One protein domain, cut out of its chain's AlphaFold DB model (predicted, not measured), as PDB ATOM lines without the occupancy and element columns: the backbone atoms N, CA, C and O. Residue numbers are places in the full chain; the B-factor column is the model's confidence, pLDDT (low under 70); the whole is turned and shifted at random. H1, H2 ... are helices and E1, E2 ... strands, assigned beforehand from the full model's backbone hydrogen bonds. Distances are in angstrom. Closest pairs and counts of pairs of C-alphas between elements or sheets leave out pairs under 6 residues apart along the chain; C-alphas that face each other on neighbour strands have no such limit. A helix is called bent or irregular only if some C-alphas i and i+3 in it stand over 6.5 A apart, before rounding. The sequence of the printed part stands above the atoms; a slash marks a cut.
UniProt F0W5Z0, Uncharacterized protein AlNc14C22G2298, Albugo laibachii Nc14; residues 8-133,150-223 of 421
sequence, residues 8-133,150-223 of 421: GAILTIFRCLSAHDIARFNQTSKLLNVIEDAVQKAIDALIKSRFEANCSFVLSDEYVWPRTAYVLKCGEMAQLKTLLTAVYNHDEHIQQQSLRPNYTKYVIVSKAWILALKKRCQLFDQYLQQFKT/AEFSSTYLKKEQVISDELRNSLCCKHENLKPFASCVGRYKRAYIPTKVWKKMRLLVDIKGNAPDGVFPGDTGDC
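Overview. This is residues 8 to 133 and 150 to 223 of the 421 residues of the protein "Uncharacterized protein AlNc14C22G2298" of Albugo laibachii Nc14 (UniProt F0W5Z0). This is an elongated body of helices built round the long H4, with H1, H2 and H3 clustered towards its beginning and a small two-stranded ribbon, E1 and E2, near its far end. H7 packs on H4, H5 crosses H4 steeply, and H6 runs back along H5, meeting it only near the ribbon. The 200 printed residues hold, in chain order, H1 H2 H3 H4 E1 H5 H6 E2 H7; the class is mostly helix, and the sheet, E1 - E2, is antiparallel. The whole is compact, with a radius of gyration of the C-alphas of 19.0 A and spans of 56 by 32 by 30 A.

Arrangement. Begin at the sheet, where E1, residues 106 to 110, and E2, residues 190 to 194, are antiparallel; look for N 107 and O 193, 2.8 A apart, and N 191 and O 109, 2.8 A, both within hydrogen-bond range. Residues 107 to 108 of E1 also pair, antiparallel, with residues 216 to 217. The hub is H4, residues 69 to 89. H5, residues 111 to 130, touches it at a steep tilt of 50 degrees, closest at the C-alphas of Met 77 and Cys 121, 5.3 A. H7, residues 195 to 204, touches H4 at a shallow tilt of 19 degrees, opposite ways, closest at C-alphas 76 and 204, 5.9 A. H2, residues 19 to 28, touches residues 69 to 76 of H4, closest at C-alphas 23 and 69, 5.1 A. H3, residues 37 to 55, touches H4, closest at C-alphas 51 and 75, 5.8 A. H1, residues 8 to 14, touches residues 38 to 46 of H3, closest at C-alphas 11 and 42, 4.8 A. H6, residues 150 to 171, touches H5 with residues 163 to 167 alone, closest at C-alphas 167 and 113, 6.2 A; H6 and H4 are apart. Of the 6 touching helix pairs 4 are at a shallow tilt: mostly aligned, only just. Every O i to N i+4 pair is within hydrogen-bond range in H1, H2, H4 and H5, against 13 of 15 in H3, 12 of 18 in H6 and 3 of 6 in H7.

Along the chain. Find C-alpha 106 at (-33.220, 8.244, -34.226), where E1 begins; E1 is 13.1 A long and E2 13.4 A. H4 runs 30.2 A from C-alpha 69 at (-59.881, -7.827, -39.660), H5 29.1 A, and H6 33.8 A to C-alpha 171 at (-40.684, 12.148, -21.182). H3, 20.6 A, has a kink of 61 degrees near residue 49 and is irregular, with C-alphas 50 and 53 8.5 A apart; H6 is only just irregular, with C-alphas 168 and 171 6.6 A apart. H1 is 9.9 A, H2 14.3 A and H7 14.6 A.

Size, cuts and confidence. The two C-alphas farthest apart are those of Asp 61 and Cys 223, 57.1 A. Residues 134 to 149 are not printed, and C-alphas 133 and 150 are 23.7 A apart across the cut. Look for long links from H3 to H4, H4 to E1 and H6 to E2. The mean pLDDT of the printed part is 71.2; 72 residues are under 70, among them 53 to 69, 88 to 104 and 150 to 169.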
ATOM      1  N   GLY A   8     -60.249  -8.888 -57.099       83.88
ATOM      2  CA  GLY A   8     -59.031  -8.139 -57.425       83.88
ATOM      3  C   GLY A   8     -59.081  -6.663 -57.009       83.88
ATOM      4  O   GLY A   8     -58.078  -6.125 -56.535       83.88
ATOM      5  N   ALA A   9     -60.248  -6.018 -57.115       83.81
ATOM      6  CA  ALA A   9     -60.431  -4.633 -56.684       83.81
ATOM      7  C   ALA A   9     -60.405  -4.525 -55.152       83.81
ATOM      8  O   ALA A   9     -59.691  -3.684 -54.609       83.81
ATOM      9  N   ILE A  10     -61.100  -5.434 -54.455       84.19
ATOM     10  CA  ILE A  10     -61.121  -5.483 -52.983       84.19
ATOM     11  C   ILE A  10     -59.710  -5.715 -52.431       84.19
ATOM     12  O   ILE A  10     -59.269  -4.990 -51.541       84.19
ATOM     13  N   LEU A  11     -58.965  -6.674 -52.989       83.94
ATOM     14  CA  LEU A  11     -57.593  -6.959 -52.569       83.94
ATOM     15  C   LEU A  11     -56.666  -5.753 -52.772       83.94
ATOM     16  O   LEU A  11     -55.831  -5.469 -51.914       83.94
ATOM     17  N   THR A  12     -56.815  -5.026 -53.881       85.25
ATOM     18  CA  THR A  12     -56.010  -3.828 -54.165       85.25
ATOM     19  C   THR A  12     -56.310  -2.707 -53.170       85.25
ATOM     20  O   THR A  12     -55.381  -2.116 -52.628       85.25
ATOM     21  N   ILE A  13     -57.586  -2.481 -52.846       83.75
ATOM     22  CA  ILE A  13     -57.992  -1.504 -51.826       83.75
ATOM     23  C   ILE A  13     -57.458  -1.916 -50.450       83.75
ATOM     24  O   ILE A  13     -56.840  -1.112 -49.756       83.75
ATOM     25  N   PHE A  14     -57.617  -3.182 -50.056       84.62
ATOM     26  CA  PHE A  14     -57.142  -3.679 -48.760       84.62
ATOM     27  C   PHE A  14     -55.608  -3.631 -48.637       84.62
ATOM     28  O   PHE A  14     -55.078  -3.433 -47.544       84.62
ATOM     29  N   ARG A  15     -54.870  -3.706 -49.753       82.62
ATOM     30  CA  ARG A  15     -53.420  -3.449 -49.796       82.62
ATOM     31  C   ARG A  15     -53.033  -1.987 -49.540       82.62
ATOM     32  O   ARG A  15     -51.850  -1.706 -49.366       82.62
ATOM     33  N   CYS A  16     -53.970  -1.059 -49.461       81.06
ATOM     34  CA  CYS A  16     -53.686   0.331 -49.103       81.06
ATOM     35  C   CYS A  16     -54.136   0.681 -47.680       81.06
ATOM     36  O   CYS A  16     -53.875   1.789 -47.221       81.06
ATOM     37  N   LEU A  17     -54.785  -0.251 -46.978       78.69
ATOM     38  CA  LEU A  17     -55.440   0.001 -45.698       78.69
ATOM     39  C   LEU A  17     -54.766  -0.749 -44.540       78.69
ATOM     40  O   LEU A  17     -54.135  -1.798 -44.733       78.69
ATOM     41  N   SER A  18     -54.914  -0.190 -43.335       72.75
ATOM     42  CA  SER A  18     -54.592  -0.870 -42.077       72.75
ATOM     43  C   SER A  18     -55.689  -1.872 -41.703       72.75
ATOM     44  O   SER A  18     -56.823  -1.786 -42.182       72.75
ATOM     45  N   ALA A  19     -55.388  -2.807 -40.802       74.69
ATOM     46  CA  ALA A  19     -56.378  -3.736 -40.264       74.69
ATOM     47  C   ALA A  19     -57.564  -3.013 -39.599       74.69
ATOM     48  O   ALA A  19     -58.699  -3.479 -39.695       74.69
ATOM     49  N   HIS A  20     -57.320  -1.865 -38.961       72.44
ATOM     50  CA  HIS A  20     -58.369  -1.039 -38.366       72.44
ATOM     51  C   HIS A  20     -59.254  -0.380 -39.424       72.44
ATOM     52  O   HIS A  20     -60.478  -0.439 -39.317       72.44
ATOM     53  N   ASP A  21     -58.658   0.195 -40.472       75.56
ATOM     54  CA  ASP A  21     -59.434   0.786 -41.562       75.56
ATOM     55  C   ASP A  21     -60.302  -0.286 -42.232       75.56
ATOM     56  O   ASP A  21     -61.497  -0.072 -42.415       75.56
ATOM     57  N   ILE A  22     -59.750  -1.477 -42.499       76.94
ATOM     58  CA  ILE A  22     -60.504  -2.624 -43.034       76.94
ATOM     59  C   ILE A  22     -61.637  -3.026 -42.076       76.94
ATOM     60  O   ILE A  22     -62.764  -3.224 -42.517       76.94
ATOM     61  N   ALA A  23     -61.389  -3.093 -40.762       73.12
ATOM     62  CA  ALA A  23     -62.433  -3.383 -39.776       73.12
ATOM     63  C   ALA A  23     -63.573  -2.351 -39.818       73.12
ATOM     64  O   ALA A  23     -64.747  -2.723 -39.799       73.12
ATOM     65  N   ARG A  24     -63.233  -1.062 -39.921       72.44
ATOM     66  CA  ARG A  24     -64.198   0.037 -40.015       72.44
ATOM     67  C   ARG A  24     -64.978  -0.002 -41.330       72.44
ATOM     68  O   ARG A  24     -66.192   0.191 -41.315       72.44
ATOM     69  N   PHE A  25     -64.318  -0.302 -42.449       75.88
ATOM     70  CA  PHE A  25     -64.975  -0.513 -43.744       75.88
ATOM     71  C   PHE A  25     -65.967  -1.681 -43.687       75.88
ATOM     72  O   PHE A  25     -67.100  -1.538 -44.145       75.88
ATOM     73  N   ASN A  26     -65.595  -2.787 -43.039       74.06
ATOM     74  CA  ASN A  26     -66.470  -3.951 -42.876       74.06
ATOM     75  C   ASN A  26     -67.702  -3.657 -42.001       74.06
ATOM     76  O   ASN A  26     -68.757  -4.250 -42.208       74.06
ATOM     77  N   GLN A  27     -67.581  -2.760 -41.014       70.38
ATOM     78  CA  GLN A  27     -68.695  -2.344 -40.150       70.38
ATOM     79  C   GLN A  27     -69.637  -1.339 -40.827       70.38
ATOM     80  O   GLN A  27     -70.826  -1.305 -40.519       70.38
ATOM     81  N   THR A  28     -69.112  -0.509 -41.729       74.44
ATOM     82  CA  THR A  28     -69.857   0.603 -42.343       74.44
ATOM     83  C   THR A  28     -70.465   0.254 -43.701       74.44
ATOM     84  O   THR A  28     -71.454   0.869 -44.093       74.44
ATOM     85  N   SER A  29     -69.937  -0.753 -44.406       77.31
ATOM     86  CA  SER A  29     -70.431  -1.180 -45.719       77.31
ATOM     87  C   SER A  29     -70.931  -2.622 -45.706       77.31
ATOM     88  O   SER A  29     -70.170  -3.562 -45.485       77.31
ATOM     89  N   LYS A  30     -72.214  -2.818 -46.046       71.94
ATOM     90  CA  LYS A  30     -72.812  -4.158 -46.206       71.94
ATOM     91  C   LYS A  30     -72.145  -4.974 -47.322       71.94
ATOM     92  O   LYS A  30     -72.087  -6.189 -47.209       71.94
ATOM     93  N   LEU A  31     -71.635  -4.309 -48.365       69.69
ATOM     94  CA  LEU A  31     -70.977  -4.941 -49.520       69.69
ATOM     95  C   LEU A  31     -69.550  -5.417 -49.219       69.69
ATOM     96  O   LEU A  31     -69.000  -6.216 -49.968       69.69
ATOM     97  N   LEU A  32     -68.948  -4.914 -48.139       70.38
ATOM     98  CA  LEU A  32     -67.611  -5.291 -47.675       70.38
ATOM     99  C   LEU A  32     -67.682  -6.069 -46.355       70.38
ATOM    100  O   LEU A  32     -66.719  -6.117 -45.597       70.38
ATOM    101  N   ASN A  33     -68.830  -6.672 -46.049       74.62
ATOM    102  CA  ASN A  33     -68.981  -7.457 -44.836       74.62
ATOM    103  C   ASN A  33     -68.056  -8.691 -44.884       74.62
ATOM    104  O   ASN A  33     -67.927  -9.344 -45.915       74.62
ATOM    105  N   VAL A  34     -67.446  -9.045 -43.750       69.00
ATOM    106  CA  VAL A  34     -66.564 -10.221 -43.598       69.00
ATOM    107  C   VAL A  34     -67.268 -11.539 -43.943       69.00
ATOM    108  O   VAL A  34     -66.610 -12.542 -44.191       69.00
ATOM    109  N   ILE A  35     -68.601 -11.569 -43.957       72.19
ATOM    110  CA  ILE A  35     -69.379 -12.751 -44.349       72.19
ATOM    111  C   ILE A  35     -69.292 -13.009 -45.869       72.19
ATOM    112  O   ILE A  35     -69.443 -14.149 -46.298       72.19
ATOM    113  N   GLU A  36     -68.991 -11.989 -46.678       79.94
ATOM    114  CA  GLU A  36     -68.873 -12.110 -48.134       79.94
ATOM    115  C   GLU A  36     -67.593 -12.869 -48.539       79.94
ATOM    116  O   GLU A  36     -66.478 -12.517 -48.142       79.94
ATOM    117  N   ASP A  37     -67.733 -13.888 -49.392       79.19
ATOM    118  CA  ASP A  37     -66.638 -14.778 -49.816       79.19
ATOM    119  C   ASP A  37     -65.468 -14.019 -50.475       79.19
ATOM    120  O   ASP A  37     -64.297 -14.276 -50.184       79.19
ATOM    121  N   ALA A  38     -65.763 -13.011 -51.301       80.56
ATOM    122  CA  ALA A  38     -64.742 -12.184 -51.946       80.56
ATOM    123  C   ALA A  38     -63.899 -11.382 -50.933       80.56
ATOM    124  O   ALA A  38     -62.692 -11.217 -51.125       80.56
ATOM    125  N   VAL A  39     -64.514 -10.927 -49.834       79.19
ATOM    126  CA  VAL A  39     -63.845 -10.200 -48.744       79.19
ATOM    127  C   VAL A  39     -62.980 -11.159 -47.927       79.19
ATOM    128  O   VAL A  39     -61.823 -10.847 -47.644       79.19
ATOM    129  N   GLN A  40     -63.484 -12.357 -47.616       78.44
ATOM    130  CA  GLN A  40     -62.708 -13.391 -46.921       78.44
ATOM    131  C   GLN A  40     -61.484 -13.835 -47.720       78.44
ATOM    132  O   GLN A  40     -60.390 -13.938 -47.159       78.44
ATOM    133  N   LYS A  41     -61.645 -14.049 -49.031       80.94
ATOM    134  CA  LYS A  41     -60.543 -14.367 -49.947       80.94
ATOM    135  C   LYS A  41     -59.525 -13.231 -50.010       80.94
ATOM    136  O   LYS A  41     -58.324 -13.494 -50.001       80.94
ATOM    137  N   ALA A  42     -59.973 -11.973 -50.045       82.69
ATOM    138  CA  ALA A  42     -59.079 -10.814 -50.053       82.69
ATOM    139  C   ALA A  42     -58.278 -10.697 -48.745       82.69
ATOM    140  O   ALA A  42     -57.075 -10.450 -48.790       82.69
ATOM    141  N   ILE A  43     -58.914 -10.934 -47.592       79.44
ATOM    142  CA  ILE A  43     -58.247 -10.962 -46.283       79.44
ATOM    143  C   ILE A  43     -57.225 -12.107 -46.216       79.44
ATOM    144  O   ILE A  43     -56.095 -11.873 -45.796       79.44
ATOM    145  N   ASP A  44     -57.576 -13.313 -46.669       78.88
ATOM    146  CA  ASP A  44     -56.662 -14.467 -46.688       78.88
ATOM    147  C   ASP A  44     -55.435 -14.215 -47.583       78.88
ATOM    148  O   ASP A  44     -54.291 -14.386 -47.157       78.88
ATOM    149  N   ALA A  45     -55.655 -13.703 -48.797       81.81
ATOM    150  CA  ALA A  45     -54.578 -13.320 -49.705       81.81
ATOM    151  C   ALA A  45     -53.684 -12.213 -49.116       81.81
ATOM    152  O   ALA A  45     -52.466 -12.212 -49.323       81.81
ATOM    153  N   LEU A  46     -54.260 -11.278 -48.356       81.00
ATOM    154  CA  LEU A  46     -53.513 -10.222 -47.676       81.00
ATOM    155  C   LEU A  46     -52.665 -10.771 -46.521       81.00
ATOM    156  O   LEU A  46     -51.506 -10.386 -46.396       81.00
ATOM    157  N   ILE A  47     -53.209 -11.692 -45.717       76.31
ATOM    158  CA  ILE A  47     -52.477 -12.354 -44.627       76.31
ATOM    159  C   ILE A  47     -51.285 -13.123 -45.190       76.31
ATOM    160  O   ILE A  47     -50.163 -12.934 -44.722       76.31
ATOM    161  N   LYS A  48     -51.516 -13.932 -46.229       76.56
ATOM    162  CA  LYS A  48     -50.468 -14.716 -46.885       76.56
ATOM    163  C   LYS A  48     -49.401 -13.820 -47.497       76.56
ATOM    164  O   LYS A  48     -48.234 -14.009 -47.210       76.56
ATOM    165  N   SER A  49     -49.780 -12.795 -48.258       80.00
ATOM    166  CA  SER A  49     -48.794 -11.937 -48.934       80.00
ATOM    167  C   SER A  49     -48.027 -10.991 -48.003       80.00
ATOM    168  O   SER A  49     -46.868 -10.689 -48.277       80.00
ATOM    169  N   ARG A  50     -48.638 -10.489 -46.919       75.00
ATOM    170  CA  ARG A  50     -47.987  -9.518 -46.016       75.00
ATOM    171  C   ARG A  50     -47.308 -10.148 -44.814       75.00
ATOM    172  O   ARG A  50     -46.342  -9.586 -44.300       75.00
ATOM    173  N   PHE A  51     -47.838 -11.265 -44.334       71.62
ATOM    174  CA  PHE A  51     -47.469 -11.836 -43.044       71.62
ATOM    175  C   PHE A  51     -47.067 -13.309 -43.152       71.62
ATOM    176  O   PHE A  51     -47.044 -13.985 -42.129       71.62
ATOM    177  N   GLU A  52     -46.701 -13.794 -44.347       72.19
ATOM    178  CA  GLU A  52     -46.307 -15.186 -44.612       72.19
ATOM    179  C   GLU A  52     -45.352 -15.738 -43.549       72.19
ATOM    180  O   GLU A  52     -45.655 -16.721 -42.881       72.19
ATOM    181  N   ALA A  53     -44.245 -15.036 -43.294       68.31
ATOM    182  CA  ALA A  53     -43.232 -15.449 -42.322       68.31
ATOM    183  C   ALA A  53     -43.772 -15.566 -40.882       68.31
ATOM    184  O   ALA A  53     -43.270 -16.359 -40.089       68.31
ATOM    185  N   ASN A  54     -44.808 -14.794 -40.545       65.81
ATOM    186  CA  ASN A  54     -45.393 -14.718 -39.208       65.81
ATOM    187  C   ASN A  54     -46.693 -15.522 -39.065       65.81
ATOM    188  O   ASN A  54     -47.180 -15.651 -37.947       65.81
ATOM    189  N   CYS A  55     -47.277 -16.020 -40.157       64.94
ATOM    190  CA  CYS A  55     -48.565 -16.725 -40.194       64.94
ATOM    191  C   CYS A  55     -48.516 -18.033 -41.010       64.94
ATOM    192  O   CYS A  55     -49.551 -18.663 -41.195       64.94
ATOM    193  N   SER A  56     -47.334 -18.488 -41.442       65.19
ATOM    194  CA  SER A  56     -47.116 -19.705 -42.253       65.19
ATOM    195  C   SER A  56     -47.612 -21.007 -41.617       65.19
ATOM    196  O   SER A  56     -47.840 -21.993 -42.308       65.19
ATOM    197  N   PHE A  57     -47.793 -21.019 -40.297       63.19
ATOM    198  CA  PHE A  57     -48.351 -22.149 -39.553       63.19
ATOM    199  C   PHE A  57     -49.879 -22.268 -39.681       63.19
ATOM    200  O   PHE A  57     -50.441 -23.271 -39.242       63.19
ATOM    201  N   VAL A  58     -50.558 -21.247 -40.214       60.12
ATOM    202  CA  VAL A  58     -52.008 -21.246 -40.427       60.12
ATOM    203  C   VAL A  58     -52.285 -21.913 -41.773       60.12
ATOM    204  O   VAL A  58     -51.990 -21.357 -42.828       60.12
ATOM    205  N   LEU A  59     -52.833 -23.126 -41.740       58.56
ATOM    206  CA  LEU A  59     -53.179 -23.875 -42.948       58.56
ATOM    207  C   LEU A  59     -54.444 -23.286 -43.594       58.56
ATOM    208  O   LEU A  59     -55.450 -23.076 -42.918       58.56
ATOM    209  N   SER A  60     -54.408 -23.074 -44.915       54.47
ATOM    210  CA  SER A  60     -55.498 -22.495 -45.728       54.47
ATOM    211  C   SER A  60     -56.866 -23.174 -45.544       54.47
ATOM    212  O   SER A  60     -57.901 -22.518 -45.686       54.47
ATOM    213  N   ASP A  61     -56.848 -24.470 -45.214       54.38
ATOM    214  CA  ASP A  61     -58.013 -25.364 -45.189       54.38
ATOM    215  C   ASP A  61     -58.614 -25.578 -43.791       54.38
ATOM    216  O   ASP A  61     -59.557 -26.356 -43.622       54.38
ATOM    217  N   GLU A  62     -58.103 -24.911 -42.752       55.09
ATOM    218  CA  GLU A  62     -58.688 -25.049 -41.420       55.09
ATOM    219  C   GLU A  62     -59.951 -24.188 -41.264       55.09
ATOM    220  O   GLU A  62     -59.892 -22.972 -41.094       55.09
ATOM    221  N   TYR A  63     -61.110 -24.856 -41.207       52.41
ATOM    222  CA  TYR A  63     -62.433 -24.303 -40.847       52.41
ATOM    223  C   TYR A  63     -62.470 -23.512 -39.521       52.41
ATOM    224  O   TYR A  63     -63.482 -22.900 -39.190       52.41
ATOM    225  N   VAL A  64     -61.393 -23.556 -38.734       53.22
ATOM    226  CA  VAL A  64     -61.300 -23.016 -37.371       53.22
ATOM    227  C   VAL A  64     -60.729 -21.591 -37.354       53.22
ATOM    228  O   VAL A  64     -60.787 -20.922 -36.326       53.22
ATOM    229  N   TRP A  65     -60.187 -21.096 -38.473       59.75
ATOM    230  CA  TRP A  65     -59.542 -19.787 -38.520       59.75
ATOM    231  C   TRP A  65     -60.507 -18.654 -38.920       59.75
ATOM    232  O   TRP A  65     -60.996 -18.633 -40.054       59.75
ATOM    233  N   PRO A  66     -60.769 -17.663 -38.046       63.25
ATOM    234  CA  PRO A  66     -61.664 -16.560 -38.378       63.25
ATOM    235  C   PRO A  66     -60.985 -15.575 -39.345       63.25
ATOM    236  O   PRO A  66     -60.103 -14.815 -38.947       63.25
ATOM    237  N   ARG A  67     -61.430 -15.524 -40.610       68.00
ATOM    238  CA  ARG A  67     -60.936 -14.598 -41.661       68.00
ATOM    239  C   ARG A  67     -61.411 -13.159 -41.435       68.00
ATOM    240  O   ARG A  67     -62.161 -12.594 -42.219       68.00
ATOM    241  N   THR A  68     -60.999 -12.578 -40.315       69.44
ATOM    242  CA  THR A  68     -61.482 -11.291 -39.806       69.44
ATOM    243  C   THR A  68     -60.395 -10.222 -39.855       69.44
ATOM    244  O   THR A  68     -59.199 -10.513 -39.845       69.44
ATOM    245  N   ALA A  69     -60.804  -8.952 -39.812       68.19
ATOM    246  CA  ALA A  69     -59.881  -7.827 -39.660       68.19
ATOM    247  C   ALA A  69     -59.045  -7.902 -38.363       68.19
ATOM    248  O   ALA A  69     -57.945  -7.364 -38.285       68.19
ATOM    249  N   TYR A  70     -59.526  -8.635 -37.357       72.19
ATOM    250  CA  TYR A  70     -58.789  -8.872 -36.121       72.19
ATOM    251  C   TYR A  70     -57.551  -9.753 -36.342       72.19
ATOM    252  O   TYR A  70     -56.478  -9.455 -35.825       72.19
ATOM    253  N   VAL A  71     -57.653 -10.780 -37.186       74.44
ATOM    254  CA  VAL A  71     -56.492 -11.584 -37.581       74.44
ATOM    255  C   VAL A  71     -55.469 -10.757 -38.359       74.44
ATOM    256  O   VAL A  71     -54.266 -10.908 -38.139       74.44
ATOM    257  N   LEU A  72     -55.923  -9.847 -39.225       75.25
ATOM    258  CA  LEU A  72     -55.022  -8.891 -39.871       75.25
ATOM    259  C   LEU A  72     -54.273  -8.055 -38.828       75.25
ATOM    260  O   LEU A  72     -53.060  -7.879 -38.948       75.25
ATOM    261  N   LYS A  73     -54.955  -7.626 -37.756       76.94
ATOM    262  CA  LYS A  73     -54.312  -6.914 -36.647       76.94
ATOM    263  C   LYS A  73     -53.286  -7.782 -35.921       76.94
ATOM    264  O   LYS A  73     -52.211  -7.293 -35.586       76.94
ATOM    265  N   CYS A  74     -53.562  -9.071 -35.724       77.56
ATOM    266  CA  CYS A  74     -52.581 -10.006 -35.176       77.56
ATOM    267  C   CYS A  74     -51.316 -10.095 -36.053       77.56
ATOM    268  O   CYS A  74     -50.207 -10.077 -35.522       77.56
ATOM    269  N   GLY A  75     -51.472 -10.135 -37.381       78.31
ATOM    270  CA  GLY A  75     -50.360 -10.112 -38.340       78.31
ATOM    271  C   GLY A  75     -49.523  -8.830 -38.257       78.31
ATOM    272  O   GLY A  75     -48.294  -8.899 -38.156       78.31
ATOM    273  N   GLU A  76     -50.178  -7.664 -38.191       81.19
ATOM    274  CA  GLU A  76     -49.511  -6.369 -37.970       81.19
ATOM    275  C   GLU A  76     -48.711  -6.356 -36.658       81.19
ATOM    276  O   GLU A  76     -47.576  -5.881 -36.616       81.19
ATOM    277  N   MET A  77     -49.278  -6.905 -35.580       81.56
ATOM    278  CA  MET A  77     -48.632  -6.953 -34.265       81.56
ATOM    279  C   MET A  77     -47.455  -7.929 -34.218       81.56
ATOM    280  O   MET A  77     -46.453  -7.632 -33.563       81.56
ATOM    281  N   ALA A  78     -47.525  -9.048 -34.944       81.38
ATOM    282  CA  ALA A  78     -46.399  -9.965 -35.106       81.38
ATOM    283  C   ALA A  78     -45.256  -9.305 -35.898       81.38
ATOM    284  O   ALA A  78     -44.094  -9.384 -35.500       81.38
ATOM    285  N   GLN A  79     -45.573  -8.566 -36.966       83.00
ATOM    286  CA  GLN A  79     -44.574  -7.788 -37.705       83.00
ATOM    287  C   GLN A  79     -43.935  -6.705 -36.825       83.00
ATOM    288  O   GLN A  79     -42.713  -6.536 -36.829       83.00
ATOM    289  N   LEU A  80     -44.743  -6.005 -36.027       83.00
ATOM    290  CA  LEU A  80     -44.271  -5.003 -35.077       83.00
ATOM    291  C   LEU A  80     -43.338  -5.607 -34.020       83.00
ATOM    292  O   LEU A  80     -42.315  -5.010 -33.686       83.00
ATOM    293  N   LYS A  81     -43.640  -6.821 -33.545       84.88
ATOM    294  CA  LYS A  81     -42.766  -7.575 -32.642       84.88
ATOM    295  C   LYS A  81     -41.416  -7.881 -33.278       84.88
ATOM    296  O   LYS A  81     -40.395  -7.705 -32.615       84.88
ATOM    297  N   THR A  82     -41.389  -8.302 -34.541       84.38
ATOM    298  CA  THR A  82     -40.141  -8.557 -35.275       84.38
ATOM    299  C   THR A  82     -39.314  -7.280 -35.412       84.38
ATOM    300  O   THR A  82     -38.118  -7.300 -35.137       84.38
ATOM    301  N   LEU A  83     -39.951  -6.149 -35.737       84.00
ATOM    302  CA  LEU A  83     -39.283  -4.842 -35.804       84.00
ATOM    303  C   LEU A  83     -38.697  -4.425 -34.447       84.00
ATOM    304  O   LEU A  83     -37.542  -4.015 -34.383       84.00
ATOM    305  N   LEU A  84     -39.459  -4.572 -33.359       81.31
ATOM    306  CA  LEU A  84     -38.975  -4.304 -32.001       81.31
ATOM    307  C   LEU A  84     -37.808  -5.219 -31.625       81.31
ATOM    308  O   LEU A  84     -36.824  -4.766 -31.053       81.31
ATOM    309  N   THR A  85     -37.905  -6.504 -31.948       81.88
ATOM    310  CA  THR A  85     -36.861  -7.488 -31.641       81.88
ATOM    311  C   THR A  85     -35.576  -7.170 -32.405       81.88
ATOM    312  O   THR A  85     -34.506  -7.192 -31.810       81.88
ATOM    313  N   ALA A  86     -35.671  -6.755 -33.672       77.81
ATOM    314  CA  ALA A  86     -34.519  -6.309 -34.454       77.81
ATOM    315  C   ALA A  86     -33.839  -5.060 -33.862       77.81
ATOM    316  O   ALA A  86     -32.618  -4.982 -33.852       77.81
ATOM    317  N   VAL A  87     -34.604  -4.101 -33.327       75.00
ATOM    318  CA  VAL A  87     -34.032  -2.905 -32.675       75.00
ATOM    319  C   VAL A  87     -33.310  -3.259 -31.372       75.00
ATOM    320  O   VAL A  87     -32.286  -2.665 -31.064       75.00
ATOM    321  N   TYR A  88     -33.829  -4.222 -30.604       69.88
ATOM    322  CA  TYR A  88     -33.308  -4.547 -29.273       69.88
ATOM    323  C   TYR A  88     -32.248  -5.649 -29.240       69.88
ATOM    324  O   TYR A  88     -31.446  -5.659 -28.315       69.88
ATOM    325  N   ASN A  89     -32.224  -6.552 -30.220       64.56
ATOM    326  CA  ASN A  89     -31.210  -7.607 -30.300       64.56
ATOM    327  C   ASN A  89     -29.877  -7.105 -30.869       64.56
ATOM    328  O   ASN A  89     -28.862  -7.774 -30.704       64.56
ATOM    329  N   HIS A  90     -29.877  -5.958 -31.551       53.44
ATOM    330  CA  HIS A  90     -28.673  -5.389 -32.154       53.44
ATOM    331  C   HIS A  90     -27.996  -4.310 -31.303       53.44
ATOM    332  O   HIS A  90     -26.905  -3.893 -31.669       53.44
ATOM    333  N   ASP A  91     -28.578  -3.885 -30.173       54.53
ATOM    334  CA  ASP A  91     -28.061  -2.723 -29.442       54.53
ATOM    335  C   ASP A  91     -28.324  -2.742 -27.927       54.53
ATOM    336  O   ASP A  91     -29.145  -1.995 -27.384       54.53
ATOM    337  N   GLU A  92     -27.544  -3.547 -27.204       47.19
ATOM    338  CA  GLU A  92     -27.318  -3.319 -25.767       47.19
ATOM    339  C   GLU A  92     -26.406  -2.093 -25.522       47.19
ATOM    340  O   GLU A  92     -26.479  -1.468 -24.465       47.19
ATOM    341  N   HIS A  93     -25.629  -1.661 -26.528       44.62
ATOM    342  CA  HIS A  93     -24.678  -0.545 -26.423       44.62
ATOM    343  C   HIS A  93     -25.277   0.860 -26.649       44.62
ATOM    344  O   HIS A  93     -24.772   1.826 -26.069       44.62
ATOM    345  N   ILE A  94     -26.372   1.024 -27.408       51.25
ATOM    346  CA  ILE A  94     -26.972   2.358 -27.657       51.25
ATOM    347  C   ILE A  94     -27.593   2.988 -26.402       51.25
ATOM    348  O   ILE A  94     -27.641   4.211 -26.294       51.25
ATOM    349  N   GLN A  95     -28.022   2.196 -25.413       50.41
ATOM    350  CA  GLN A  95     -28.574   2.757 -24.169       50.41
ATOM    351  C   GLN A  95     -27.510   3.418 -23.277       50.41
ATOM    352  O   GLN A  95     -27.877   4.216 -22.417       50.41
ATOM    353  N   GLN A  96     -26.220   3.112 -23.479       47.03
ATOM    354  CA  GLN A  96     -25.103   3.695 -22.723       47.03
ATOM    355  C   GLN A  96     -24.292   4.726 -23.524       47.03
ATOM    356  O   GLN A  96     -23.669   5.601 -22.932       47.03
ATOM    357  N   GLN A  97     -24.317   4.688 -24.862       44.69
ATOM    358  CA  GLN A  97     -23.588   5.633 -25.720       44.69
ATOM    359  C   GLN A  97     -24.298   6.989 -25.901       44.69
ATOM    360  O   GLN A  97     -24.187   7.596 -26.962       44.69
ATOM    361  N   SER A  98     -25.026   7.489 -24.899       47.22
ATOM    362  CA  SER A  98     -25.843   8.717 -24.944       47.22
ATOM    363  C   SER A  98     -25.044  10.034 -24.876       47.22
ATOM    364  O   SER A  98     -25.482  10.981 -24.230       47.22
ATOM    365  N   LEU A  99     -23.858  10.103 -25.490       49.28
ATOM    366  CA  LEU A  99     -22.951  11.259 -25.391       49.28
ATOM    367  C   LEU A  99     -22.319  11.697 -26.731       49.28
ATOM    368  O   LEU A  99     -21.300  12.382 -26.707       49.28
ATOM    369  N   ARG A 100     -22.848  11.325 -27.914       47.09
ATOM    370  CA  ARG A 100     -22.215  11.700 -29.207       47.09
ATOM    371  C   ARG A 100     -23.119  12.459 -30.192       47.09
ATOM    372  O   ARG A 100     -24.287  12.140 -30.310       47.09
ATOM    373  N   PRO A 101     -22.597  13.399 -31.002       44.97
ATOM    374  CA  PRO A 101     -23.372  14.535 -31.530       44.97
ATOM    375  C   PRO A 101     -24.249  14.277 -32.775       44.97
ATOM    376  O   PRO A 101     -24.738  15.229 -33.365       44.97
ATOM    377  N   ASN A 102     -24.465  13.029 -33.213       50.19
ATOM    378  CA  ASN A 102     -25.069  12.733 -34.529       50.19
ATOM    379  C   ASN A 102     -26.342  11.857 -34.445       50.19
ATOM    380  O   ASN A 102     -26.407  10.778 -35.041       50.19
ATOM    381  N   TYR A 103     -27.373  12.316 -33.724       60.31
ATOM    382  CA  TYR A 103     -28.610  11.551 -33.464       60.31
ATOM    383  C   TYR A 103     -29.807  11.831 -34.397       60.31
ATOM    384  O   TYR A 103     -30.899  11.326 -34.147       60.31
ATOM    385  N   THR A 104     -29.641  12.512 -35.533       63.88
ATOM    386  CA  THR A 104     -30.756  12.768 -36.485       63.88
ATOM    387  C   THR A 104     -31.373  11.496 -37.097       63.88
ATOM    388  O   THR A 104     -32.436  11.523 -37.721       63.88
ATOM    389  N   LYS A 105     -30.721  10.340 -36.916       80.00
ATOM    390  CA  LYS A 105     -31.175   9.025 -37.395       80.00
ATOM    391  C   LYS A 105     -32.071   8.276 -36.405       80.00
ATOM    392  O   LYS A 105     -32.431   7.135 -36.704       80.00
ATOM    393  N   TYR A 106     -32.426   8.880 -35.273       83.12
ATOM    394  CA  TYR A 106     -33.220   8.244 -34.226       83.12
ATOM    395  C   TYR A 106     -34.418   9.084 -33.805       83.12
ATOM    396  O   TYR A 106     -34.529  10.273 -34.097       83.12
ATOM    397  N   VAL A 107     -35.307   8.414 -33.089       84.44
ATOM    398  CA  VAL A 107     -36.482   8.973 -32.448       84.44
ATOM    399  C   VAL A 107     -36.478   8.515 -30.994       84.44
ATOM    400  O   VAL A 107     -36.252   7.335 -30.714       84.44
ATOM    401  N   ILE A 108     -36.701   9.448 -30.076       82.62
ATOM    402  CA  ILE A 108     -36.742   9.217 -28.636       82.62
ATOM    403  C   ILE A 108     -38.185   8.931 -28.232       82.62
ATOM    404  O   ILE A 108     -39.097   9.703 -28.527       82.62
ATOM    405  N   VAL A 109     -38.375   7.819 -27.534       81.69
ATOM    406  CA  VAL A 109     -39.654   7.391 -26.965       81.69
ATOM    407  C   VAL A 109     -39.443   6.889 -25.544       81.69
ATOM    408  O   VAL A 109     -38.318   6.606 -25.128       81.69
ATOM    409  N   SER A 110     -40.509   6.758 -24.761       79.81
ATOM    410  CA  SER A 110     -40.374   6.235 -23.403       79.81
ATOM    411  C   SER A 110     -40.201   4.714 -23.402       79.81
ATOM    412  O   SER A 110     -40.806   3.979 -24.187       79.81
ATOM    413  N   LYS A 111     -39.390   4.197 -22.475       79.62
ATOM    414  CA  LYS A 111     -39.238   2.751 -22.269       79.62
ATOM    415  C   LYS A 111     -40.566   2.106 -21.874       79.62
ATOM    416  O   LYS A 111     -40.845   0.988 -22.301       79.62
ATOM    417  N   ALA A 112     -41.403   2.809 -21.112       78.12
ATOM    418  CA  ALA A 112     -42.759   2.385 -20.781       78.12
ATOM    419  C   ALA A 112     -43.600   2.136 -22.042       78.12
ATOM    420  O   ALA A 112     -44.265   1.102 -22.111       78.12
ATOM    421  N   TRP A 113     -43.504   3.005 -23.058       78.62
ATOM    422  CA  TRP A 113     -44.228   2.842 -24.324       78.62
ATOM    423  C   TRP A 113     -43.809   1.555 -25.024       78.62
ATOM    424  O   TRP A 113     -44.642   0.748 -25.429       78.62
ATOM    425  N   ILE A 114     -42.506   1.292 -25.064       78.81
ATOM    426  CA  ILE A 114     -41.968   0.076 -25.673       78.81
ATOM    427  C   ILE A 114     -42.372  -1.176 -24.898       78.81
ATOM    428  O   ILE A 114     -42.708  -2.189 -25.508       78.81
ATOM    429  N   LEU A 115     -42.355  -1.140 -23.565       78.69
ATOM    430  CA  LEU A 115     -42.787  -2.269 -22.740       78.69
ATOM    431  C   LEU A 115     -44.283  -2.551 -22.912       78.69
ATOM    432  O   LEU A 115     -44.669  -3.713 -23.055       78.69
ATOM    433  N   ALA A 116     -45.112  -1.507 -22.958       76.94
ATOM    434  CA  ALA A 116     -46.536  -1.627 -23.248       76.94
ATOM    435  C   ALA A 116     -46.763  -2.229 -24.642       76.94
ATOM    436  O   ALA A 116     -47.553  -3.164 -24.792       76.94
ATOM    437  N   LEU A 117     -46.002  -1.775 -25.641       77.94
ATOM    438  CA  LEU A 117     -46.065  -2.293 -27.004       77.94
ATOM    439  C   LEU A 117     -45.614  -3.757 -27.100       77.94
ATOM    440  O   LEU A 117     -46.274  -4.563 -27.752       77.94
ATOM    441  N   LYS A 118     -44.546  -4.143 -26.390       81.12
ATOM    442  CA  LYS A 118     -44.093  -5.541 -26.290       81.12
ATOM    443  C   LYS A 118     -45.160  -6.429 -25.651       81.12
ATOM    444  O   LYS A 118     -45.457  -7.495 -26.186       81.12
ATOM    445  N   LYS A 119     -45.767  -5.985 -24.545       79.62
ATOM    446  CA  LYS A 119     -46.868  -6.702 -23.882       79.62
ATOM    447  C   LYS A 119     -48.069  -6.851 -24.817       79.62
ATOM    448  O   LYS A 119     -48.665  -7.921 -24.890       79.62
ATOM    449  N   ARG A 120     -48.385  -5.806 -25.584       76.06
ATOM    450  CA  ARG A 120     -49.406  -5.834 -26.634       76.06
ATOM    451  C   ARG A 120     -49.103  -6.905 -27.682       76.06
ATOM    452  O   ARG A 120     -49.947  -7.766 -27.904       76.06
ATOM    453  N   CYS A 121     -47.907  -6.908 -28.266       81.31
ATOM    454  CA  CYS A 121     -47.491  -7.939 -29.218       81.31
ATOM    455  C   CYS A 121     -47.619  -9.358 -28.639       81.31
ATOM    456  O   CYS A 121     -48.128 -10.247 -29.311       81.31
ATOM    457  N   GLN A 122     -47.224  -9.565 -27.378       81.31
ATOM    458  CA  GLN A 122     -47.345 -10.862 -26.702       81.31
ATOM    459  C   GLN A 122     -48.797 -11.339 -26.565       81.31
ATOM    460  O   GLN A 122     -49.056 -12.527 -26.734       81.31
ATOM    461  N   LEU A 123     -49.745 -10.443 -26.275       76.75
ATOM    462  CA  LEU A 123     -51.165 -10.802 -26.172       76.75
ATOM    463  C   LEU A 123     -51.738 -11.253 -27.524       76.75
ATOM    464  O   LEU A 123     -52.441 -12.260 -27.589       76.75
ATOM    465  N   PHE A 124     -51.401 -10.548 -28.607       77.25
ATOM    466  CA  PHE A 124     -51.805 -10.949 -29.958       77.25
ATOM    467  C   PHE A 124     -51.146 -12.260 -30.390       77.25
ATOM    468  O   PHE A 124     -51.808 -13.116 -30.973       77.25
ATOM    469  N   ASP A 125     -49.877 -12.471 -30.038       77.19
ATOM    470  CA  ASP A 125     -49.220 -13.758 -30.255       77.19
ATOM    471  C   ASP A 125     -49.917 -14.886 -29.492       77.19
ATOM    472  O   ASP A 125     -50.124 -15.954 -30.056       77.19
ATOM    473  N   GLN A 126     -50.304 -14.679 -28.228       77.88
ATOM    474  CA  GLN A 126     -51.034 -15.686 -27.452       77.88
ATOM    475  C   GLN A 126     -52.355 -16.065 -28.121       77.88
ATOM    476  O   GLN A 126     -52.679 -17.249 -28.169       77.88
ATOM    477  N   TYR A 127     -53.078 -15.091 -28.679       75.00
ATOM    478  CA  TYR A 127     -54.273 -15.353 -29.477       75.00
ATOM    479  C   TYR A 127     -53.947 -16.201 -30.717       75.00
ATOM    480  O   TYR A 127     -54.555 -17.249 -30.918       75.00
ATOM    481  N   LEU A 128     -52.931 -15.823 -31.502       73.50
ATOM    482  CA  LEU A 128     -52.488 -16.593 -32.676       73.50
ATOM    483  C   LEU A 128     -52.068 -18.032 -32.323       73.50
ATOM    484  O   LEU A 128     -52.315 -18.966 -33.085       73.50
ATOM    485  N   GLN A 129     -51.446 -18.231 -31.160       73.12
ATOM    486  CA  GLN A 129     -50.986 -19.538 -30.685       73.12
ATOM    487  C   GLN A 129     -52.132 -20.491 -30.322       73.12
ATOM    488  O   GLN A 129     -51.926 -21.704 -30.346       73.12
ATOM    489  N   GLN A 130     -53.344 -19.992 -30.053       70.25
ATOM    490  CA  GLN A 130     -54.514 -20.853 -29.824       70.25
ATOM    491  C   GLN A 130     -54.826 -21.720 -31.052       70.25
ATOM    492  O   GLN A 130     -55.281 -22.854 -30.914       70.25
ATOM    493  N   PHE A 131     -54.479 -21.228 -32.240       68.25
ATOM    494  CA  PHE A 131     -54.669 -21.924 -33.507       68.25
ATOM    495  C   PHE A 131     -53.447 -22.766 -33.918       68.25
ATOM    496  O   PHE A 131     -53.526 -23.541 -34.860       68.25
ATOM    497  N   LYS A 132     -52.317 -22.680 -33.192       64.56
ATOM    498  CA  LYS A 132     -51.066 -23.401 -33.514       64.56
ATOM    499  C   LYS A 132     -51.037 -24.879 -33.121       64.56
ATOM    500  O   LYS A 132     -50.052 -25.550 -33.418       64.56
ATOM    501  N   THR A 133     -52.061 -25.435 -32.463       55.34
ATOM    502  CA  THR A 133     -51.998 -26.840 -32.002       55.34
ATOM    503  C   THR A 133     -53.001 -27.785 -32.661       55.34
ATOM    504  O   THR A 133     -54.113 -27.978 -32.190       55.34
ATOM    505  N   ALA A 150     -66.151  -9.908 -28.192       48.03
ATOM    506  CA  ALA A 150     -66.598  -8.658 -27.582       48.03
ATOM    507  C   ALA A 150     -65.853  -8.273 -26.282       48.03
ATOM    508  O   ALA A 150     -65.576  -7.090 -26.070       48.03
ATOM    509  N   GLU A 151     -65.478  -9.234 -25.430       49.50
ATOM    510  CA  GLU A 151     -64.716  -8.982 -24.194       49.50
ATOM    511  C   GLU A 151     -63.255  -8.633 -24.493       49.50
ATOM    512  O   GLU A 151     -62.698  -7.722 -23.874       49.50
ATOM    513  N   PHE A 152     -62.640  -9.301 -25.477       53.66
ATOM    514  CA  PHE A 152     -61.270  -8.984 -25.879       53.66
ATOM    515  C   PHE A 152     -61.199  -7.613 -26.569       53.66
ATOM    516  O   PHE A 152     -60.316  -6.830 -26.249       53.66
ATOM    517  N   SER A 153     -62.143  -7.275 -27.454       51.31
ATOM    518  CA  SER A 153     -62.144  -6.002 -28.197       51.31
ATOM    519  C   SER A 153     -62.465  -4.776 -27.318       51.31
ATOM    520  O   SER A 153     -61.745  -3.776 -27.353       51.31
ATOM    521  N   SER A 154     -63.493  -4.848 -26.459       50.34
ATOM    522  CA  SER A 154     -63.954  -3.692 -25.660       50.34
ATOM    523  C   SER A 154     -63.037  -3.335 -24.482       50.34
ATOM    524  O   SER A 154     -62.822  -2.156 -24.192       50.34
ATOM    525  N   THR A 155     -62.446  -4.336 -23.822       53.16
ATOM    526  CA  THR A 155     -61.493  -4.134 -22.716       53.16
ATOM    527  C   THR A 155     -60.138  -3.634 -23.224       53.16
ATOM    528  O   THR A 155     -59.390  -2.984 -22.492       53.16
ATOM    529  N   TYR A 156     -59.813  -3.943 -24.478       53.19
ATOM    530  CA  TYR A 156     -58.545  -3.614 -25.108       53.19
ATOM    531  C   TYR A 156     -58.503  -2.167 -25.606       53.19
ATOM    532  O   TYR A 156     -57.610  -1.429 -25.197       53.19
ATOM    533  N   LEU A 157     -59.522  -1.728 -26.355       51.94
ATOM    534  CA  LEU A 157     -59.630  -0.347 -26.850       51.94
ATOM    535  C   LEU A 157     -59.605   0.686 -25.707       51.94
ATOM    536  O   LEU A 157     -58.925   1.705 -25.797       51.94
ATOM    537  N   LYS A 158     -60.267   0.389 -24.577       52.75
ATOM    538  CA  LYS A 158     -60.246   1.252 -23.380       52.75
ATOM    539  C   LYS A 158     -58.876   1.301 -22.690       52.75
ATOM    540  O   LYS A 158     -58.496   2.341 -22.167       52.75
ATOM    541  N   LYS A 159     -58.119   0.196 -22.684       53.81
ATOM    542  CA  LYS A 159     -56.760   0.155 -22.111       53.81
ATOM    543  C   LYS A 159     -55.720   0.811 -23.023       53.81
ATOM    544  O   LYS A 159     -54.722   1.306 -22.517       53.81
ATOM    545  N   GLU A 160     -55.939   0.835 -24.335       52.88
ATOM    546  CA  GLU A 160     -55.040   1.492 -25.293       52.88
ATOM    547  C   GLU A 160     -54.997   3.013 -25.138       52.88
ATOM    548  O   GLU A 160     -53.920   3.597 -25.232       52.88
ATOM    549  N   GLN A 161     -56.140   3.642 -24.868       53.34
ATOM    550  CA  GLN A 161     -56.236   5.097 -24.741       53.34
ATOM    551  C   GLN A 161     -55.530   5.604 -23.469       53.34
ATOM    552  O   GLN A 161     -54.731   6.531 -23.533       53.34
ATOM    553  N   VAL A 162     -55.693   4.888 -22.349       51.62
ATOM    554  CA  VAL A 162     -55.013   5.173 -21.067       51.62
ATOM    555  C   VAL A 162     -53.490   5.038 -21.177       51.62
ATOM    556  O   VAL A 162     -52.743   5.824 -20.599       51.62
ATOM    557  N   ILE A 163     -53.017   4.059 -21.953       55.22
ATOM    558  CA  ILE A 163     -51.586   3.885 -22.219       55.22
ATOM    559  C   ILE A 163     -51.050   5.089 -23.011       55.22
ATOM    560  O   ILE A 163     -49.944   5.523 -22.735       55.22
ATOM    561  N   SER A 164     -51.804   5.674 -23.944       57.03
ATOM    562  CA  SER A 164     -51.355   6.842 -24.723       57.03
ATOM    563  C   SER A 164     -51.108   8.081 -23.842       57.03
ATOM    564  O   SER A 164     -50.024   8.672 -23.890       57.03
ATOM    565  N   ASP A 165     -52.052   8.399 -22.952       55.50
ATOM    566  CA  ASP A 165     -52.008   9.600 -22.103       55.50
ATOM    567  C   ASP A 165     -50.917   9.532 -21.018       55.50
ATOM    568  O   ASP A 165     -50.194  10.504 -20.772       55.50
ATOM    569  N   GLU A 166     -50.724   8.365 -20.390       59.59
ATOM    570  CA  GLU A 166     -49.648   8.155 -19.408       59.59
ATOM    571  C   GLU A 166     -48.248   8.251 -20.039       59.59
ATOM    572  O   GLU A 166     -47.265   8.587 -19.367       59.59
ATOM    573  N   LEU A 167     -48.137   7.959 -21.337       63.22
ATOM    574  CA  LEU A 167     -46.864   7.938 -22.050       63.22
ATOM    575  C   LEU A 167     -46.429   9.327 -22.512       63.22
ATOM    576  O   LEU A 167     -45.224   9.585 -22.514       63.22
ATOM    577  N   ARG A 168     -47.359  10.256 -22.748       58.84
ATOM    578  CA  ARG A 168     -47.045  11.674 -22.987       58.84
ATOM    579  C   ARG A 168     -46.305  12.327 -21.838       58.84
ATOM    580  O   ARG A 168     -45.236  12.914 -22.007       58.84
ATOM    581  N   ASN A 169     -46.835  12.145 -20.638       63.28
ATOM    582  CA  ASN A 169     -46.314  12.792 -19.438       63.28
ATOM    583  C   ASN A 169     -44.995  12.158 -18.947       63.28
ATOM    584  O   ASN A 169     -44.356  12.658 -18.014       63.28
ATOM    585  N   SER A 170     -44.562  11.053 -19.571       75.31
ATOM    586  CA  SER A 170     -43.382  10.297 -19.145       75.31
ATOM    587  C   SER A 170     -42.053  10.967 -19.493       75.31
ATOM    588  O   SER A 170     -41.163  10.995 -18.646       75.31
ATOM    589  N   LEU A 171     -41.924  11.526 -20.699       81.31
ATOM    590  CA  LEU A 171     -40.684  12.148 -21.182       81.31
ATOM    591  C   LEU A 171     -40.757  13.665 -21.280       81.31
ATOM    592  O   LEU A 171     -39.718  14.314 -21.289       81.31
ATOM    593  N   CYS A 172     -41.958  14.222 -21.351       84.00
ATOM    594  CA  CYS A 172     -42.167  15.653 -21.453       84.00
ATOM    595  C   CYS A 172     -42.138  16.294 -20.057       84.00
ATOM    596  O   CYS A 172     -42.715  15.754 -19.103       84.00
ATOM    597  N   CYS A 173     -41.410  17.399 -19.901       85.12
ATOM    598  CA  CYS A 173     -41.405  18.203 -18.683       85.12
ATOM    599  C   CYS A 173     -42.543  19.231 -18.715       85.12
ATOM    600  O   CYS A 173     -43.264  19.352 -19.700       85.12
ATOM    601  N   LYS A 174     -42.698  20.004 -17.635       85.38
ATOM    602  CA  LYS A 174     -43.693  21.087 -17.560       85.38
ATOM    603  C   LYS A 174     -43.472  22.210 -18.590       85.38
ATOM    604  O   LYS A 174     -44.398  22.956 -18.860       85.38
ATOM    605  N   HIS A 175     -42.269  22.315 -19.158       85.12
ATOM    606  CA  HIS A 175     -41.908  23.280 -20.206       85.12
ATOM    607  C   HIS A 175     -42.078  22.706 -21.618       85.12
ATOM    608  O   HIS A 175     -41.456  23.195 -22.552       85.12
ATOM    609  N   GLU A 176     -42.804  21.594 -21.752       82.00
ATOM    610  CA  GLU A 176     -43.043  20.887 -23.019       82.00
ATOM    611  C   GLU A 176     -41.784  20.308 -23.702       82.00
ATOM    612  O   GLU A 176     -41.839  19.735 -24.788       82.00
ATOM    613  N   ASN A 177     -40.643  20.366 -23.016       85.75
ATOM    614  CA  ASN A 177     -39.348  19.883 -23.482       85.75
ATOM    615  C   ASN A 177     -39.015  18.489 -22.925       85.75
ATOM    616  O   ASN A 177     -39.686  17.959 -22.036       85.75
ATOM    617  N   LEU A 178     -37.939  17.880 -23.423       85.94
ATOM    618  CA  LEU A 178     -37.482  16.570 -22.960       85.94
ATOM    619  C   LEU A 178     -36.941  16.651 -21.517       85.94
ATOM    620  O   LEU A 178     -35.969  17.351 -21.238       85.94
ATOM    621  N   LYS A 179     -37.544  15.918 -20.576       86.44
ATOM    622  CA  LYS A 179     -37.103  15.821 -19.168       86.44
ATOM    623  C   LYS A 179     -35.656  15.364 -19.070       86.44
ATOM    624  O   LYS A 179     -35.361  14.376 -19.734       86.44
ATOM    625  N   PRO A 180     -34.802  15.943 -18.202       87.19
ATOM    626  CA  PRO A 180     -33.399  15.555 -18.073       87.19
ATOM    627  C   PRO A 180     -33.193  14.057 -17.861       87.19
ATOM    628  O   PRO A 180     -33.966  13.422 -17.137       87.19
ATOM    629  N   PHE A 181     -32.146  13.474 -18.446       83.19
ATOM    630  CA  PHE A 181     -31.961  12.018 -18.403       83.19
ATOM    631  C   PHE A 181     -31.811  11.512 -16.963       83.19
ATOM    632  O   PHE A 181     -32.396  10.493 -16.601       83.19
ATOM    633  N   ALA A 182     -31.111  12.276 -16.123       81.19
ATOM    634  CA  ALA A 182     -30.929  11.985 -14.703       81.19
ATOM    635  C   ALA A 182     -32.250  11.951 -13.906       81.19
ATOM    636  O   ALA A 182     -32.345  11.231 -12.917       81.19
ATOM    637  N   SER A 183     -33.288  12.671 -14.351       81.62
ATOM    638  CA  SER A 183     -34.621  12.646 -13.723       81.62
ATOM    639  C   SER A 183     -35.468  11.433 -14.136       81.62
ATOM    640  O   SER A 183     -36.501  11.145 -13.531       81.62
ATOM    641  N   CYS A 184     -35.046  10.693 -15.167       78.62
ATOM    642  CA  CYS A 184     -35.806   9.579 -15.717       78.62
ATOM    643  C   CYS A 184     -35.464   8.263 -14.992       78.62
ATOM    644  O   CYS A 184     -34.459   7.612 -15.290       78.62
ATOM    645  N   VAL A 185     -36.330   7.808 -14.081       71.69
ATOM    646  CA  VAL A 185     -36.117   6.570 -13.303       71.69
ATOM    647  C   VAL A 185     -36.976   5.405 -13.821       71.69
ATOM    648  O   VAL A 185     -38.120   5.567 -14.250       71.69
ATOM    649  N   GLY A 186     -36.417   4.189 -13.785       69.94
ATOM    650  CA  GLY A 186     -37.151   2.942 -14.032       69.94
ATOM    651  C   GLY A 186     -37.819   2.857 -15.410       69.94
ATOM    652  O   GLY A 186     -37.151   2.876 -16.447       69.94
ATOM    653  N   ARG A 187     -39.153   2.719 -15.422       63.66
ATOM    654  CA  ARG A 187     -39.970   2.590 -16.646       63.66
ATOM    655  C   ARG A 187     -40.047   3.876 -17.475       63.66
ATOM    656  O   ARG A 187     -40.394   3.806 -18.646       63.66
ATOM    657  N   TYR A 188     -39.676   5.016 -16.902       69.00
ATOM    658  CA  TYR A 188     -39.721   6.324 -17.560       69.00
ATOM    659  C   TYR A 188     -38.400   6.707 -18.242       69.00
ATOM    660  O   TYR A 188     -38.269   7.808 -18.761       69.00
ATOM    661  N   LYS A 189     -37.415   5.796 -18.273       80.44
ATOM    662  CA  LYS A 189     -36.177   5.984 -19.042       80.44
ATOM    663  C   LYS A 189     -36.464   6.174 -20.531       80.44
ATOM    664  O   LYS A 189     -37.422   5.617 -21.069       80.44
ATOM    665  N   ARG A 190     -35.588   6.921 -21.200       83.69
ATOM    666  CA  ARG A 190     -35.612   7.114 -22.653       83.69
ATOM    667  C   ARG A 190     -35.220   5.832 -23.382       83.69
ATOM    668  O   ARG A 190     -34.393   5.058 -22.902       83.69
ATOM    669  N   ALA A 191     -35.800   5.633 -24.553       80.56
ATOM    670  CA  ALA A 191     -35.435   4.607 -25.507       80.56
ATOM    671  C   ALA A 191     -35.327   5.224 -26.902       80.56
ATOM    672  O   ALA A 191     -36.067   6.145 -27.240       80.56
ATOM    673  N   TYR A 192     -34.409   4.698 -27.706       82.81
ATOM    674  CA  TYR A 192     -34.085   5.240 -29.019       82.81
ATOM    675  C   TYR A 192     -34.476   4.231 -30.094       82.81
ATOM    676  O   TYR A 192     -34.098   3.062 -30.026       82.81
ATOM    677  N   ILE A 193     -35.245   4.678 -31.085       81.44
ATOM    678  CA  ILE A 193     -35.678   3.861 -32.221       81.44
ATOM    679  C   ILE A 193     -35.112   4.485 -33.499       81.44
ATOM    680  O   ILE A 193     -35.349   5.669 -33.736       81.44
ATOM    681  N   PRO A 194     -34.403   3.730 -34.357       85.75
ATOM    682  CA  PRO A 194     -33.936   4.253 -35.637       85.75
ATOM    683  C   PRO A 194     -35.097   4.810 -36.471       85.75
ATOM    684  O   PRO A 194     -36.103   4.126 -36.669       85.75
ATOM    685  N   THR A 195     -34.950   6.001 -37.052       83.50
ATOM    686  CA  THR A 195     -36.006   6.697 -37.812       83.50
ATOM    687  C   THR A 195     -36.558   5.842 -38.957       83.50
ATOM    688  O   THR A 195     -37.753   5.872 -39.245       83.50
ATOM    689  N   LYS A 196     -35.715   5.011 -39.593       84.69
ATOM    690  CA  LYS A 196     -36.143   4.054 -40.633       84.69
ATOM    691  C   LYS A 196     -37.105   2.988 -40.094       84.69
ATOM    692  O   LYS A 196     -38.056   2.627 -40.782       84.69
ATOM    693  N   VAL A 197     -36.858   2.490 -38.882       83.81
ATOM    694  CA  VAL A 197     -37.725   1.513 -38.214       83.81
ATOM    695  C   VAL A 197     -38.980   2.208 -37.696       83.81
ATOM    696  O   VAL A 197     -40.077   1.719 -37.946       83.81
ATOM    697  N   TRP A 198     -38.838   3.395 -37.096       83.50
ATOM    698  CA  TRP A 198     -39.959   4.214 -36.637       83.50
ATOM    699  C   TRP A 198     -40.977   4.479 -37.749       83.50
ATOM    700  O   TRP A 198     -42.165   4.268 -37.538       83.50
ATOM    701  N   LYS A 199     -40.534   4.848 -38.961       83.38
ATOM    702  CA  LYS A 199     -41.426   5.048 -40.120       83.38
ATOM    703  C   LYS A 199     -42.278   3.812 -40.432       83.38
ATOM    704  O   LYS A 199     -43.458   3.961 -40.728       83.38
ATOM    705  N   LYS A 200     -41.705   2.606 -40.335       83.19
ATOM    706  CA  LYS A 200     -42.435   1.341 -40.535       83.19
ATOM    707  C   LYS A 200     -43.378   1.045 -39.370       83.19
ATOM    708  O   LYS A 200     -44.518   0.663 -39.596       83.19
ATOM    709  N   MET A 201     -42.919   1.256 -38.136       79.62
ATOM    710  CA  MET A 201     -43.726   1.052 -36.930       79.62
ATOM    711  C   MET A 201     -44.930   1.993 -36.884       79.62
ATOM    712  O   MET A 201     -46.021   1.543 -36.551       79.62
ATOM    713  N   ARG A 202     -44.753   3.263 -37.280       75.50
ATOM    714  CA  ARG A 202     -45.825   4.266 -37.367       75.50
ATOM    715  C   ARG A 202     -47.013   3.723 -38.151       75.50
ATOM    716  O   ARG A 202     -48.132   3.893 -37.719       75.50
ATOM    717  N   LEU A 203     -46.781   3.044 -39.272       72.38
ATOM    718  CA  LEU A 203     -47.860   2.536 -40.126       72.38
ATOM    719  C   LEU A 203     -48.672   1.393 -39.489       72.38
ATOM    720  O   LEU A 203     -49.797   1.154 -39.908       72.38
ATOM    721  N   LEU A 204     -48.106   0.682 -38.507       70.31
ATOM    722  CA  LEU A 204     -48.729  -0.473 -37.838       70.31
ATOM    723  C   LEU A 204     -49.399  -0.100 -36.504       70.31
ATOM    724  O   LEU A 204     -50.276  -0.811 -35.998       70.31
ATOM    725  N   VAL A 205     -48.957   1.008 -35.912       68.38
ATOM    726  CA  VAL A 205     -49.568   1.629 -34.738       68.38
ATOM    727  C   VAL A 205     -50.658   2.569 -35.253       68.38
ATOM    728  O   VAL A 205     -50.430   3.328 -36.179       68.38
ATOM    729  N   ASP A 206     -51.874   2.482 -34.732       56.41
ATOM    730  CA  ASP A 206     -53.016   3.227 -35.272       56.41
ATOM    731  C   ASP A 206     -52.908   4.725 -34.913       56.41
ATOM    732  O   ASP A 206     -53.175   5.118 -33.779       56.41
ATOM    733  N   ILE A 207     -52.429   5.568 -35.840       49.81
ATOM    734  CA  ILE A 207     -52.010   6.958 -35.543       49.81
ATOM    735  C   ILE A 207     -53.182   7.956 -35.480       49.81
ATOM    736  O   ILE A 207     -52.986   9.064 -34.991       49.81
ATOM    737  N   LYS A 208     -54.407   7.633 -35.923       45.62
ATOM    738  CA  LYS A 208     -55.480   8.653 -36.058       45.62
ATOM    739  C   LYS A 208     -56.002   9.271 -34.742       45.62
ATOM    740  O   LYS A 208     -56.845  10.157 -34.799       45.62
ATOM    741  N   GLY A 209     -55.455   8.884 -33.593       42.91
ATOM    742  CA  GLY A 209     -55.528   9.649 -32.339       42.91
ATOM    743  C   GLY A 209     -54.352   9.399 -31.384       42.91
ATOM    744  O   GLY A 209     -54.420   9.814 -30.239       42.91
ATOM    745  N   ASN A 210     -53.306   8.696 -31.841       41.97
ATOM    746  CA  ASN A 210     -52.222   8.143 -31.017       41.97
ATOM    747  C   ASN A 210     -50.872   8.185 -31.764       41.97
ATOM    748  O   ASN A 210     -50.111   7.211 -31.767       41.97
ATOM    749  N   ALA A 211     -50.521   9.307 -32.404       45.16
ATOM    750  CA  ALA A 211     -49.100   9.650 -32.327       45.16
ATOM    751  C   ALA A 211     -48.807   9.719 -30.821       45.16
ATOM    752  O   ALA A 211     -49.629  10.307 -30.119       45.16
ATOM    753  N   PRO A 212     -47.761   9.069 -30.280       51.47
ATOM    754  CA  PRO A 212     -47.467   9.291 -28.882       51.47
ATOM    755  C   PRO A 212     -47.142  10.774 -28.805       51.47
ATOM    756  O   PRO A 212     -46.115  11.221 -29.319       51.47
ATOM    757  N   ASP A 213     -48.038  11.558 -28.229       54.69
ATOM    758  CA  ASP A 213     -47.605  12.815 -27.677       54.69
ATOM    759  C   ASP A 213     -46.411  12.446 -26.768       54.69
ATOM    760  O   ASP A 213     -46.481  11.469 -26.020       54.69
ATOM    761  N   GLY A 214     -45.255  13.091 -26.923       61.84
ATOM    762  CA  GLY A 214     -44.017  12.664 -26.245       61.84
ATOM    763  C   GLY A 214     -43.077  11.759 -27.058       61.84
ATOM    764  O   GLY A 214     -42.240  11.061 -26.479       61.84
ATOM    765  N   VAL A 215     -43.177  11.786 -28.390       76.69
ATOM    766  CA  VAL A 215     -42.089  11.381 -29.292       76.69
ATOM    767  C   VAL A 215     -41.207  12.583 -29.598       76.69
ATOM    768  O   VAL A 215     -41.702  13.593 -30.089       76.69
ATOM    769  N   PHE A 216     -39.899  12.449 -29.391       79.94
ATOM    770  CA  PHE A 216     -38.945  13.517 -29.687       79.94
ATOM    771  C   PHE A 216     -37.973  13.111 -30.802       79.94
ATOM    772  O   PHE A 216     -37.576  11.943 -30.881       79.94
ATOM    773  N   PRO A 217     -37.565  14.040 -31.677       83.44
ATOM    774  CA  PRO A 217     -36.411  13.852 -32.552       83.44
ATOM    775  C   PRO A 217     -35.156  13.443 -31.764       83.44
ATOM    776  O   PRO A 217     -34.967  13.875 -30.628       83.44
ATOM    777  N   GLY A 218     -34.298  12.596 -32.339       77.94
ATOM    778  CA  GLY A 218     -33.097  12.089 -31.663       77.94
ATOM    779  C   GLY A 218     -32.082  13.164 -31.257       77.94
ATOM    780  O   GLY A 218     -31.308  12.945 -30.334       77.94
ATOM    781  N   ASP A 219     -32.099  14.316 -31.921       78.38
ATOM    782  CA  ASP A 219     -31.304  15.512 -31.631       78.38
ATOM    783  C   ASP A 219     -31.912  16.416 -30.545       78.38
ATOM    784  O   ASP A 219     -31.316  17.428 -30.183       78.38
ATOM    785  N   THR A 220     -33.066  16.047 -29.981       84.50
ATOM    786  CA  THR A 220     -33.673  16.801 -28.880       84.50
ATOM    787  C   THR A 220     -32.822  16.670 -27.620       84.50
ATOM    788  O   THR A 220     -32.662  15.576 -27.073       84.50
ATOM    789  N   GLY A 221     -32.296  17.801 -27.150       83.19
ATOM    790  CA  GLY A 221     -31.560  17.897 -25.895       83.19
ATOM    791  C   GLY A 221     -32.461  17.911 -24.660       83.19
ATOM    792  O   GLY A 221     -33.683  18.030 -24.743       83.19
ATOM    793  N   ASP A 222     -31.834  17.800 -23.493       89.25
ATOM    794  CA  ASP A 222     -32.506  17.933 -22.201       89.25
ATOM    795  C   ASP A 222     -33.036  19.363 -22.020       89.25
ATOM    796  O   ASP A 222     -32.390  20.335 -22.407       89.25
ATOM    797  N   CYS A 223     -34.198  19.502 -21.381       90.19
ATOM    798  CA  CYS A 223     -34.749  20.793 -20.996       90.19
ATOM    799  C   CYS A 223     -33.777  21.520 -20.063       90.19
ATOM    800  O   CYS A 223     -33.575  21.088 -18.925       90.19
TER     801      CYS A 223